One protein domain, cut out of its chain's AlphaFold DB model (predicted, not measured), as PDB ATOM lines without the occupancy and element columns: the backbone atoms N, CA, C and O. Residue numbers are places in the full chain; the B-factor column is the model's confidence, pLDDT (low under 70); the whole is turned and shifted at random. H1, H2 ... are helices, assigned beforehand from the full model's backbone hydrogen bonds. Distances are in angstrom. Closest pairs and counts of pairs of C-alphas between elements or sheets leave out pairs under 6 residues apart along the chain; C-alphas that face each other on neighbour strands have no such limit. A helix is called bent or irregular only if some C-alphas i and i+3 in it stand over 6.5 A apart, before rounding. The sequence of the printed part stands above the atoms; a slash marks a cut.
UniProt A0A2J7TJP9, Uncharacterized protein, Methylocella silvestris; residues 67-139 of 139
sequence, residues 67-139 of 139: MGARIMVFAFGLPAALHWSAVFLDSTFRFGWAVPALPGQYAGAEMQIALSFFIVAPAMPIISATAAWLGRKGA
ATOM      1  N   MET A  67     -35.831  -5.065  24.403       66.00
ATOM      2  CA  MET A  67     -36.464  -4.162  23.438       66.00
ATOM      3  C   MET A  67     -37.771  -3.553  23.973       66.00
ATOM      4  O   MET A  67     -38.070  -2.396  23.682       66.00
ATOM      5  N   GLY A  68     -38.516  -4.292  24.805       69.25
ATOM      6  CA  GLY A  68     -39.740  -3.801  25.440       69.25
ATOM      7  C   GLY A  68     -39.507  -2.576  26.323       69.25
ATOM      8  O   GLY A  68     -40.262  -1.616  26.222       69.25
ATOM      9  N   ALA A  69     -38.421  -2.537  27.099       64.94
ATOM     10  CA  ALA A  69     -38.099  -1.385  27.943       64.94
ATOM     11  C   ALA A  69     -37.841  -0.120  27.108       64.94
ATOM     12  O   ALA A  69     -38.340   0.956  27.431       64.94
ATOM     13  N   ARG A  70     -37.136  -0.256  25.976       64.62
ATOM     14  CA  ARG A  70     -36.902   0.858  25.042       64.62
ATOM     15  C   ARG A  70     -38.211   1.351  24.431       64.62
ATOM     16  O   ARG A  70     -38.452   2.553  24.406       64.62
ATOM     17  N   ILE A  71     -39.076   0.433  23.996       69.81
ATOM     18  CA  ILE A  71     -40.400   0.776  23.457       69.81
ATOM     19  C   ILE A  71     -41.232   1.521  24.507       69.81
ATOM     20  O   ILE A  71     -41.837   2.533  24.172       69.81
ATOM     21  N   MET A  72     -41.212   1.098  25.774       70.44
ATOM     22  CA  MET A  72     -41.943   1.774  26.854       70.44
ATOM     23  C   MET A  72     -41.429   3.197  27.110       70.44
ATOM     24  O   MET A  72     -42.222   4.122  27.288       70.44
ATOM     25  N   VAL A  73     -40.110   3.401  27.066       72.00
ATOM     26  CA  VAL A  73     -39.494   4.734  27.184       72.00
ATOM     27  C   VAL A  73     -39.934   5.647  26.038       72.00
ATOM     28  O   VAL A  73     -40.293   6.795  26.285       72.00
ATOM     29  N   PHE A  74     -39.959   5.149  24.799       72.12
ATOM     30  CA  PHE A  74     -40.388   5.945  23.644       72.12
ATOM     31  C   PHE A  74     -41.904   6.169  23.585       72.12
ATOM     32  O   PHE A  74     -42.334   7.247  23.185       72.12
ATOM     33  N   ALA A  75     -42.709   5.183  23.982       75.19
ATOM     34  CA  ALA A  75     -44.167   5.246  23.898       75.19
ATOM     35  C   ALA A  75     -44.807   6.019  25.058       75.19
ATOM     36  O   ALA A  75     -45.797   6.712  24.849       75.19
ATOM     37  N   PHE A  76     -44.251   5.912  26.267       76.44
ATOM     38  CA  PHE A  76     -44.846   6.493  27.476       76.44
ATOM     39  C   PHE A  76     -43.924   7.504  28.150       76.44
ATOM     40  O   PHE A  76     -44.371   8.576  28.547       76.44
ATOM     41  N   GLY A  77     -42.633   7.190  28.246       77.94
ATOM     42  CA  GLY A  77     -41.671   8.020  28.964       77.94
ATOM     43  C   GLY A  77     -41.453   9.400  28.340       77.94
ATOM     44  O   GLY A  77     -41.639  10.425  28.994       77.94
ATOM     45  N   LEU A  78     -41.079   9.421  27.060       77.81
ATOM     46  CA  LEU A  78     -40.798  10.647  26.313       77.81
ATOM     47  C   LEU A  78     -42.020  11.574  26.206       77.81
ATOM     48  O   LEU A  78     -41.878  12.754  26.529       77.81
ATOM     49  N   PRO A  79     -43.216  11.088  25.815       83.00
ATOM     50  CA  PRO A  79     -44.409  11.928  25.770       83.00
ATOM     51  C   PRO A  79     -44.769  12.535  27.129       83.00
ATOM     52  O   PRO A  79     -45.049  13.727  27.187       83.00
ATOM     53  N   ALA A  80     -44.691  11.759  28.216       83.31
ATOM     54  CA  ALA A  80     -44.966  12.247  29.569       83.31
ATOM     55  C   ALA A  80     -43.968  13.332  30.013       83.31
ATOM     56  O   ALA A  80     -44.362  14.361  30.550       83.31
ATOM     57  N   ALA A  81     -42.670  13.146  29.748       81.50
ATOM     58  CA  ALA A  81     -41.655  14.139  30.103       81.50
ATOM     59  C   ALA A  81     -41.812  15.451  29.307       81.50
ATOM     60  O   ALA A  81     -41.674  16.549  29.858       81.50
ATOM     61  N   LEU A  82     -42.123  15.353  28.011       83.56
ATOM     62  CA  LEU A  82     -42.361  16.517  27.154       83.56
ATOM     63  C   LEU A  82     -43.653  17.244  27.527       83.56
ATOM     64  O   LEU A  82     -43.653  18.467  27.622       83.56
ATOM     65  N   HIS A  83     -44.734  16.509  27.780       88.44
ATOM     66  CA  HIS A  83     -46.003  17.103  28.180       88.44
ATOM     67  C   HIS A  83     -45.881  17.816  29.534       88.44
ATOM     68  O   HIS A  83     -46.203  19.000  29.631       88.44
ATOM     69  N   TRP A  84     -45.300  17.160  30.544       87.12
ATOM     70  CA  TRP A  84     -45.070  17.766  31.856       87.12
ATOM     71  C   TRP A  84     -44.219  19.044  31.777       87.12
ATOM     72  O   TRP A  84     -44.567  20.065  32.374       87.12
ATOM     73  N   SER A  85     -43.126  19.023  31.004       81.88
ATOM     74  CA  SER A  85     -42.269  20.204  30.829       81.88
ATOM     75  C   SER A  85     -42.959  21.329  30.052       81.88
ATOM     76  O   SER A  85     -42.786  22.494  30.406       81.88
ATOM     77  N   ALA A  86     -43.785  21.007  29.054       84.88
ATOM     78  CA  ALA A  86     -44.576  21.993  28.325       84.88
ATOM     79  C   ALA A  86     -45.628  22.666  29.222       84.88
ATOM     80  O   ALA A  86     -45.724  23.893  29.217       84.88
ATOM     81  N   VAL A  87     -46.348  21.894  30.047       87.94
ATOM     82  CA  VAL A  87     -47.294  22.430  31.044       87.94
ATOM     83  C   VAL A  87     -46.571  23.322  32.053       87.94
ATOM     84  O   VAL A  87     -47.041  24.421  32.354       87.94
ATOM     85  N   PHE A  88     -45.411  22.886  32.552       84.19
ATOM     86  CA  PHE A  88     -44.601  23.663  33.490       84.19
ATOM     87  C   PHE A  88     -44.140  24.998  32.887       84.19
ATOM     88  O   PHE A  88     -44.293  26.048  33.517       84.19
ATOM     89  N   LEU A  89     -43.601  24.974  31.667       86.12
ATOM     90  CA  LEU A  89     -43.103  26.165  30.978       86.12
ATOM     91  C   LEU A  89     -44.228  27.146  30.649       86.12
ATOM     92  O   LEU A  89     -44.095  28.336  30.939       86.12
ATOM     93  N   ASP A  90     -45.338  26.656  30.099       87.62
ATOM     94  CA  ASP A  90     -46.476  27.502  29.748       87.62
ATOM     95  C   ASP A  90     -47.134  28.109  30.995       87.62
ATOM     96  O   ASP A  90     -47.458  29.293  31.011       87.62
ATOM     97  N   SER A  91     -47.227  27.354  32.094       85.69
ATOM     98  CA  SER A  91     -47.781  27.863  33.358       85.69
ATOM     99  C   SER A  91     -46.868  28.886  34.043       85.69
ATOM    100  O   SER A  91     -47.357  29.825  34.674       85.69
ATOM    101  N   THR A  92     -45.546  28.720  33.924       85.38
ATOM    102  CA  THR A  92     -44.555  29.581  34.593       85.38
ATOM    103  C   THR A  92     -44.336  30.884  33.836       85.38
ATOM    104  O   THR A  92     -44.370  31.963  34.422       85.38
ATOM    105  N   PHE A  93     -44.116  30.789  32.526       87.00
ATOM    106  CA  PHE A  93     -43.731  31.929  31.696       87.00
ATOM    107  C   PHE A  93     -44.886  32.484  30.859       87.00
ATOM    108  O   PHE A  93     -44.716  33.524  30.225       87.00
ATOM    109  N   ARG A  94     -46.065  31.841  30.889       83.06
ATOM    110  CA  ARG A  94     -47.279  32.260  30.170       83.06
ATOM    111  C   ARG A  94     -47.029  32.451  28.676       83.06
ATOM    112  O   ARG A  94     -47.382  33.480  28.106       83.06
ATOM    113  N   PHE A  95     -46.420  31.448  28.046       83.25
ATOM    114  CA  PHE A  95     -46.140  31.461  26.609       83.25
ATOM    115  C   PHE A  95     -47.412  31.419  25.746       83.25
ATOM    116  O   PHE A  95     -47.354  31.749  24.562       83.25
ATOM    117  N   GLY A  96     -48.558  31.058  26.332       84.81
ATOM    118  CA  GLY A  96     -49.855  31.031  25.658       84.81
ATOM    119  C   GLY A  96     -50.070  29.763  24.838       84.81
ATOM    120  O   GLY A  96     -50.896  29.759  23.929       84.81
ATOM    121  N   TRP A  97     -49.328  28.695  25.136       86.56
ATOM    122  CA  TRP A  97     -49.463  27.405  24.457       86.56
ATOM    123  C   TRP A  97     -50.764  26.686  24.830       86.56
ATOM    124  O   TRP A  97     -51.205  25.815  24.084       86.56
ATOM    125  N   ALA A  98     -51.390  27.079  25.946       87.19
ATOM    126  CA  ALA A  98     -52.648  26.542  26.448       87.19
ATOM    127  C   ALA A  98     -52.607  25.012  26.593       87.19
ATOM    128  O   ALA A  98     -53.574  24.317  26.273       87.19
ATOM    129  N   VAL A  99     -51.472  24.485  27.066       86.75
ATOM    130  CA  VAL A  99     -51.292  23.038  27.246       86.75
ATOM    131  C   VAL A  99     -52.116  22.590  28.459       86.75
ATOM    132  O   VAL A  99     -51.858  23.056  29.572       86.75
ATOM    133  N   PRO A 100     -53.118  21.710  28.282       86.50
ATOM    134  CA  PRO A 100     -53.981  21.301  29.379       86.50
ATOM    135  C   PRO A 100     -53.225  20.401  30.359       86.50
ATOM    136  O   PRO A 100     -52.533  19.469  29.963       86.50
ATOM    137  N   ALA A 101     -53.404  20.637  31.658       84.94
ATOM    138  CA  ALA A 101     -52.902  19.718  32.672       84.94
ATOM    139  C   ALA A 101     -53.623  18.361  32.583       84.94
ATOM    140  O   ALA A 101     -54.828  18.300  32.312       84.94
ATOM    141  N   LEU A 102     -52.898  17.271  32.853       85.19
ATOM    142  CA  LEU A 102     -53.502  15.942  32.922       85.19
ATOM    143  C   LEU A 102     -54.539  15.871  34.062       85.19
ATOM    144  O   LEU A 102     -54.349  16.494  35.112       85.19
ATOM    145  N   PRO A 103     -55.609  15.066  33.912       84.88
ATOM    146  CA  PRO A 103     -56.551  14.808  34.996       84.88
ATOM    147  C   PRO A 103     -55.825  14.312  36.254       84.88
ATOM    148  O   PRO A 103     -54.893  13.512  36.160       84.88
ATOM    149  N   GLY A 104     -56.274  14.740  37.439       80.12
ATOM    150  CA  GLY A 104     -55.547  14.529  38.702       80.12
ATOM    151  C   GLY A 104     -55.177  13.071  39.012       80.12
ATOM    152  O   GLY A 104     -54.119  12.815  39.576       80.12
ATOM    153  N   GLN A 105     -55.988  12.109  38.564       80.38
ATOM    154  CA  GLN A 105     -55.712  10.672  38.705       80.38
ATOM    155  C   GLN A 105     -54.463  10.187  37.941       80.38
ATOM    156  O   GLN A 105     -53.890   9.163  38.298       80.38
ATOM    157  N   TYR A 106     -54.026  10.918  36.911       80.62
ATOM    158  CA  TYR A 106     -52.874  10.572  36.071       80.62
ATOM    159  C   TYR A 106     -51.683  11.522  36.249       80.62
ATOM    160  O   TYR A 106     -50.548  11.124  35.992       80.62
ATOM    161  N   ALA A 107     -51.914  12.740  36.749       81.25
ATOM    162  CA  ALA A 107     -50.868  13.742  36.960       81.25
ATOM    163  C   ALA A 107     -49.736  13.246  37.885       81.25
ATOM    164  O   ALA A 107     -48.561  13.529  37.651       81.25
ATOM    165  N   GLY A 108     -50.071  12.452  38.910       80.00
ATOM    166  CA  GLY A 108     -49.072  11.862  39.809       80.00
ATOM    167  C   GLY A 108     -48.141  10.868  39.109       80.00
ATOM    168  O   GLY A 108     -46.931  10.895  39.333       80.00
ATOM    169  N   ALA A 109     -48.685  10.026  38.226       80.31
ATOM    170  CA  ALA A 109     -47.902   9.063  37.455       80.31
ATOM    171  C   ALA A 109     -47.014   9.765  36.417       80.31
ATOM    172  O   ALA A 109     -45.840   9.426  36.270       80.31
ATOM    173  N   GLU A 110     -47.546  10.788  35.748       81.94
ATOM    174  CA  GLU A 110     -46.791  11.601  34.796       81.94
ATOM    175  C   GLU A 110     -45.596  12.299  35.460       81.94
ATOM    176  O   GLU A 110     -44.475  12.223  34.955       81.94
ATOM    177  N   MET A 111     -45.806  12.906  36.631       80.06
ATOM    178  CA  MET A 111     -44.732  13.536  37.396       80.06
ATOM    179  C   MET A 111     -43.659  12.523  37.814       80.06
ATOM    180  O   MET A 111     -42.471  12.815  37.704       80.06
ATOM    181  N   GLN A 112     -44.043  11.323  38.264       80.94
ATOM    182  CA  GLN A 112     -43.080  10.270  38.616       80.94
ATOM    183  C   GLN A 112     -42.241   9.830  37.411       80.94
ATOM    184  O   GLN A 112     -41.024   9.673  37.532       80.94
ATOM    185  N   ILE A 113     -42.868   9.683  36.242       79.50
ATOM    186  CA  ILE A 113     -42.169   9.359  34.997       79.50
ATOM    187  C   ILE A 113     -41.216  10.499  34.626       79.50
ATOM    188  O   ILE A 113     -40.030  10.240  34.431       79.50
ATOM    189  N   ALA A 114     -41.673  11.751  34.609       78.50
ATOM    190  CA  ALA A 114     -40.830  12.907  34.302       78.50
ATOM    191  C   ALA A 114     -39.623  13.009  35.256       78.50
ATOM    192  O   ALA A 114     -38.483  13.139  34.809       78.50
ATOM    193  N   LEU A 115     -39.843  12.855  36.566       74.06
ATOM    194  CA  LEU A 115     -38.775  12.848  37.569       74.06
ATOM    195  C   LEU A 115     -37.802  11.682  37.381       74.06
ATOM    196  O   LEU A 115     -36.607  11.864  37.590       74.06
ATOM    197  N   SER A 116     -38.260  10.511  36.934       71.69
ATOM    198  CA  SER A 116     -37.357   9.394  36.630       71.69
ATOM    199  C   SER A 116     -36.368   9.740  35.507       71.69
ATOM    200  O   SER A 116     -35.185   9.412  35.618       71.69
ATOM    201  N   PHE A 117     -36.788  10.512  34.494       66.25
ATOM    202  CA  PHE A 117     -35.869  11.055  33.488       66.25
ATOM    203  C   PHE A 117     -34.901  12.064  34.098       66.25
ATOM    204  O   PHE A 117     -33.718  12.008  33.788       66.25
ATOM    205  N   PHE A 118     -35.354  12.935  35.003       59.34
ATOM    206  CA  PHE A 118     -34.482  13.871  35.721       59.34
ATOM    207  C   PHE A 118     -33.634  13.239  36.828       59.34
ATOM    208  O   PHE A 118     -32.786  13.927  37.369       59.34
ATOM    209  N   ILE A 119     -33.809  11.971  37.193       54.19
ATOM    210  CA  ILE A 119     -32.886  11.254  38.092       54.19
ATOM    211  C   ILE A 119     -31.839  10.502  37.261       54.19
ATOM    212  O   ILE A 119     -30.657  10.480  37.605       54.19
ATOM    213  N   VAL A 120     -32.248   9.944  36.121       50.59
ATOM    214  CA  VAL A 120     -31.351   9.241  35.192       50.59
ATOM    215  C   VAL A 120     -30.498  10.223  34.370       50.59
ATOM    216  O   VAL A 120     -29.331   9.942  34.092       50.59
ATOM    217  N   ALA A 121     -31.026  11.401  34.024       43.44
ATOM    218  CA  ALA A 121     -30.345  12.396  33.194       43.44
ATOM    219  C   ALA A 121     -29.208  13.166  33.890       43.44
ATOM    220  O   ALA A 121     -28.232  13.432  33.201       43.44
ATOM    221  N   PRO A 122     -29.233  13.509  35.195       41.56
ATOM    222  CA  PRO A 122     -28.091  14.107  35.885       41.56
ATOM    223  C   PRO A 122     -27.064  13.062  36.296       41.56
ATOM    224  O   PRO A 122     -25.890  13.396  36.416       41.56
ATOM    225  N   ALA A 123     -27.458  11.796  36.469       36.94
ATOM    226  CA  ALA A 123     -26.508  10.742  36.796       36.94
ATOM    227  C   ALA A 123     -25.455  10.578  35.687       36.94
ATOM    228  O   ALA A 123     -24.283  10.400  35.990       36.94
ATOM    229  N   MET A 124     -25.815  10.722  34.410       41.78
ATOM    230  CA  MET A 124     -24.850  10.546  33.317       41.78
ATOM    231  C   MET A 124     -23.788  11.671  33.244       41.78
ATOM    232  O   MET A 124     -22.596  11.352  33.270       41.78
ATOM    233  N   PRO A 125     -24.141  12.975  33.246       48.16
ATOM    234  CA  PRO A 125     -23.171  14.062  33.271       48.16
ATOM    235  C   PRO A 125     -22.444  14.175  34.609       48.16
ATOM    236  O   PRO A 125     -21.237  14.382  34.600       48.16
ATOM    237  N   ILE A 126     -23.116  14.002  35.755       40.34
ATOM    238  CA  ILE A 126     -22.478  14.170  37.073       40.34
ATOM    239  C   ILE A 126     -21.506  13.028  37.358       40.34
ATOM    240  O   ILE A 126     -20.412  13.296  37.852       40.34
ATOM    241  N   ILE A 127     -21.833  11.780  37.002       44.00
ATOM    242  CA  ILE A 127     -20.887  10.663  37.140       44.00
ATOM    243  C   ILE A 127     -19.680  10.890  36.222       44.00
ATOM    244  O   ILE A 127     -18.552  10.761  36.689       44.00
ATOM    245  N   SER A 128     -19.884  11.338  34.973       53.47
ATOM    246  CA  SER A 128     -18.773  11.661  34.060       53.47
ATOM    247  C   SER A 128     -17.915  12.844  34.538       53.47
ATOM    248  O   SER A 128     -16.690  12.800  34.447       53.47
ATOM    249  N   ALA A 129     -18.529  13.880  35.117       48.62
ATOM    250  CA  ALA A 129     -17.836  15.074  35.598       48.62
ATOM    251  C   ALA A 129     -17.097  14.821  36.919       48.62
ATOM    252  O   ALA A 129     -15.990  15.320  37.114       48.62
ATOM    253  N   THR A 130     -17.678  14.011  37.806       39.00
ATOM    254  CA  THR A 130     -17.068  13.620  39.085       39.00
ATOM    255  C   THR A 130     -15.923  12.635  38.855       39.00
ATOM    256  O   THR A 130     -14.861  12.806  39.450       39.00
ATOM    257  N   ALA A 131     -16.075  11.682  37.929       46.72
ATOM    258  CA  ALA A 131     -14.988  10.810  37.482       46.72
ATOM    259  C   ALA A 131     -13.840  11.617  36.846       46.72
ATOM    260  O   ALA A 131     -12.682  11.443  37.220       46.72
ATOM    261  N   ALA A 132     -14.151  12.593  35.983       53.88
ATOM    262  CA  ALA A 132     -13.158  13.486  35.379       53.88
ATOM    263  C   ALA A 132     -12.480  14.450  36.375       53.88
ATOM    264  O   ALA A 132     -11.427  15.015  36.067       53.88
ATOM    265  N   TRP A 133     -13.084  14.699  37.539       47.62
ATOM    266  CA  TRP A 133     -12.508  15.524  38.604       47.62
ATOM    267  C   TRP A 133     -11.639  14.702  39.562       47.62
ATOM    268  O   TRP A 133     -10.529  15.119  39.888       47.62
ATOM    269  N   LEU A 134     -12.096  13.509  39.950       52.78
ATOM    270  CA  LEU A 134     -11.306  12.556  40.736       52.78
ATOM    271  C   LEU A 134     -10.061  12.092  39.968       52.78
ATOM    272  O   LEU A 134      -8.969  12.105  40.533       52.78
ATOM    273  N   GLY A 135     -10.187  11.815  38.666       50.97
ATOM    274  CA  GLY A 135      -9.051  11.486  37.796       50.97
ATOM    275  C   GLY A 135      -8.034  12.623  37.619       50.97
ATOM    276  O   GLY A 135      -6.894  12.365  37.259       50.97
ATOM    277  N   ARG A 136      -8.409  13.876  37.915       53.16
ATOM    278  CA  ARG A 136      -7.503  15.040  37.892       53.16
ATOM    279  C   ARG A 136      -6.794  15.313  39.218       53.16
ATOM    280  O   ARG A 136      -5.835  16.070  39.222       53.16
ATOM    281  N   LYS A 137      -7.273  14.758  40.336       45.00
ATOM    282  CA  LYS A 137      -6.664  14.934  41.669       45.00
ATOM    283  C   LYS A 137      -5.729  13.793  42.077       45.00
ATOM    284  O   LYS A 137      -5.005  13.950  43.052       45.00
ATOM    285  N   GLY A 138      -5.787  12.659  41.378       48.41
ATOM    286  CA  GLY A 138      -4.910  11.505  41.596       48.41
ATOM    287  C   GLY A 138      -3.695  11.432  40.663       48.41
ATOM    288  O   GLY A 138      -3.015  10.410  40.689       48.41
ATOM    289  N   ALA A 139      -3.457  12.463  39.844       43.47
ATOM    290  CA  ALA A 139      -2.305  12.608  38.950       43.47
ATOM    291  C   ALA A 139      -1.395  13.743  39.433       43.47
ATOM    292  O   ALA A 139      -1.951  14.780  39.871       43.47
TER     293      ALA A 139
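Overview. This is residues 67 to 139 of the 139 residues of an uncharacterized protein of Methylocella silvestris (UniProt A0A2J7TJP9). Two long helices cross as a lopsided X: H1, bent but running nearly straight, is crossed near its middle by the early part of H2, and a long arm sticks out, residues 119 to 139, of which 119 to 137 belong to H2. The link of residues 94 to 103 folds back from the end of H1 to the start of H2. The printed part has 73 residues with two named helices, H1 then H2, and no named strand; the class is all helix. It is only just loose, close to extended, with a radius of gyration of the C-alphas of 16.9 A, and only just flat, spanning 54 by 35 by 17 A.

Along the chain. Find C-alpha 67 at (-36.464, -4.162, 23.438), where H1, residues 67 to 93, begins. By its hydrogen bonds it was assigned as one helix, but it is bent: C-alphas 75 and 78 are 6.8 A apart. Its arms are H1a, residues 67 to 75, 12.2 A long, and H1b, residues 78 to 93, 22.1 A long. After a short link of 10 residues, look for C-alpha 104 at (-55.547, 14.529, 38.702); from there H2, residues 104 to 137, runs 49.0 A to C-alpha 137 at (-6.664, 14.934, 41.669). H2 is only just irregular: C-alphas 105 and 108 are 6.8 A apart.

Arrangement. Look at residues 80 to 84 of H1b and 110 to 117 of H2, the parts with which these two touch. Their closest C-alphas, those of Ala 81 and Ala 114, are 4.5 A apart. The lines of H1b and H2 are about perpendicular, at 86 degrees. H1a and H1b stand at a shallow tilt of 26 degrees, and H1a and H2 are apart. In H1a and H1b every O i to N i+4 pair is within hydrogen-bond range; in H2, 23 of 30 are.

Size, cuts and confidence. The two C-alphas farthest apart, those of Pro 103 and Ala 139, the chain's last residue, are 54.4 A apart. Residues 67 to 72 and 119 to 139 stand free; the body without them spans 28 by 20 by 17 A. The printed part has no cut and no long link. The mean pLDDT of the printed part is 70.2, and residues 67 to 71 and 117 to 139 are under 70.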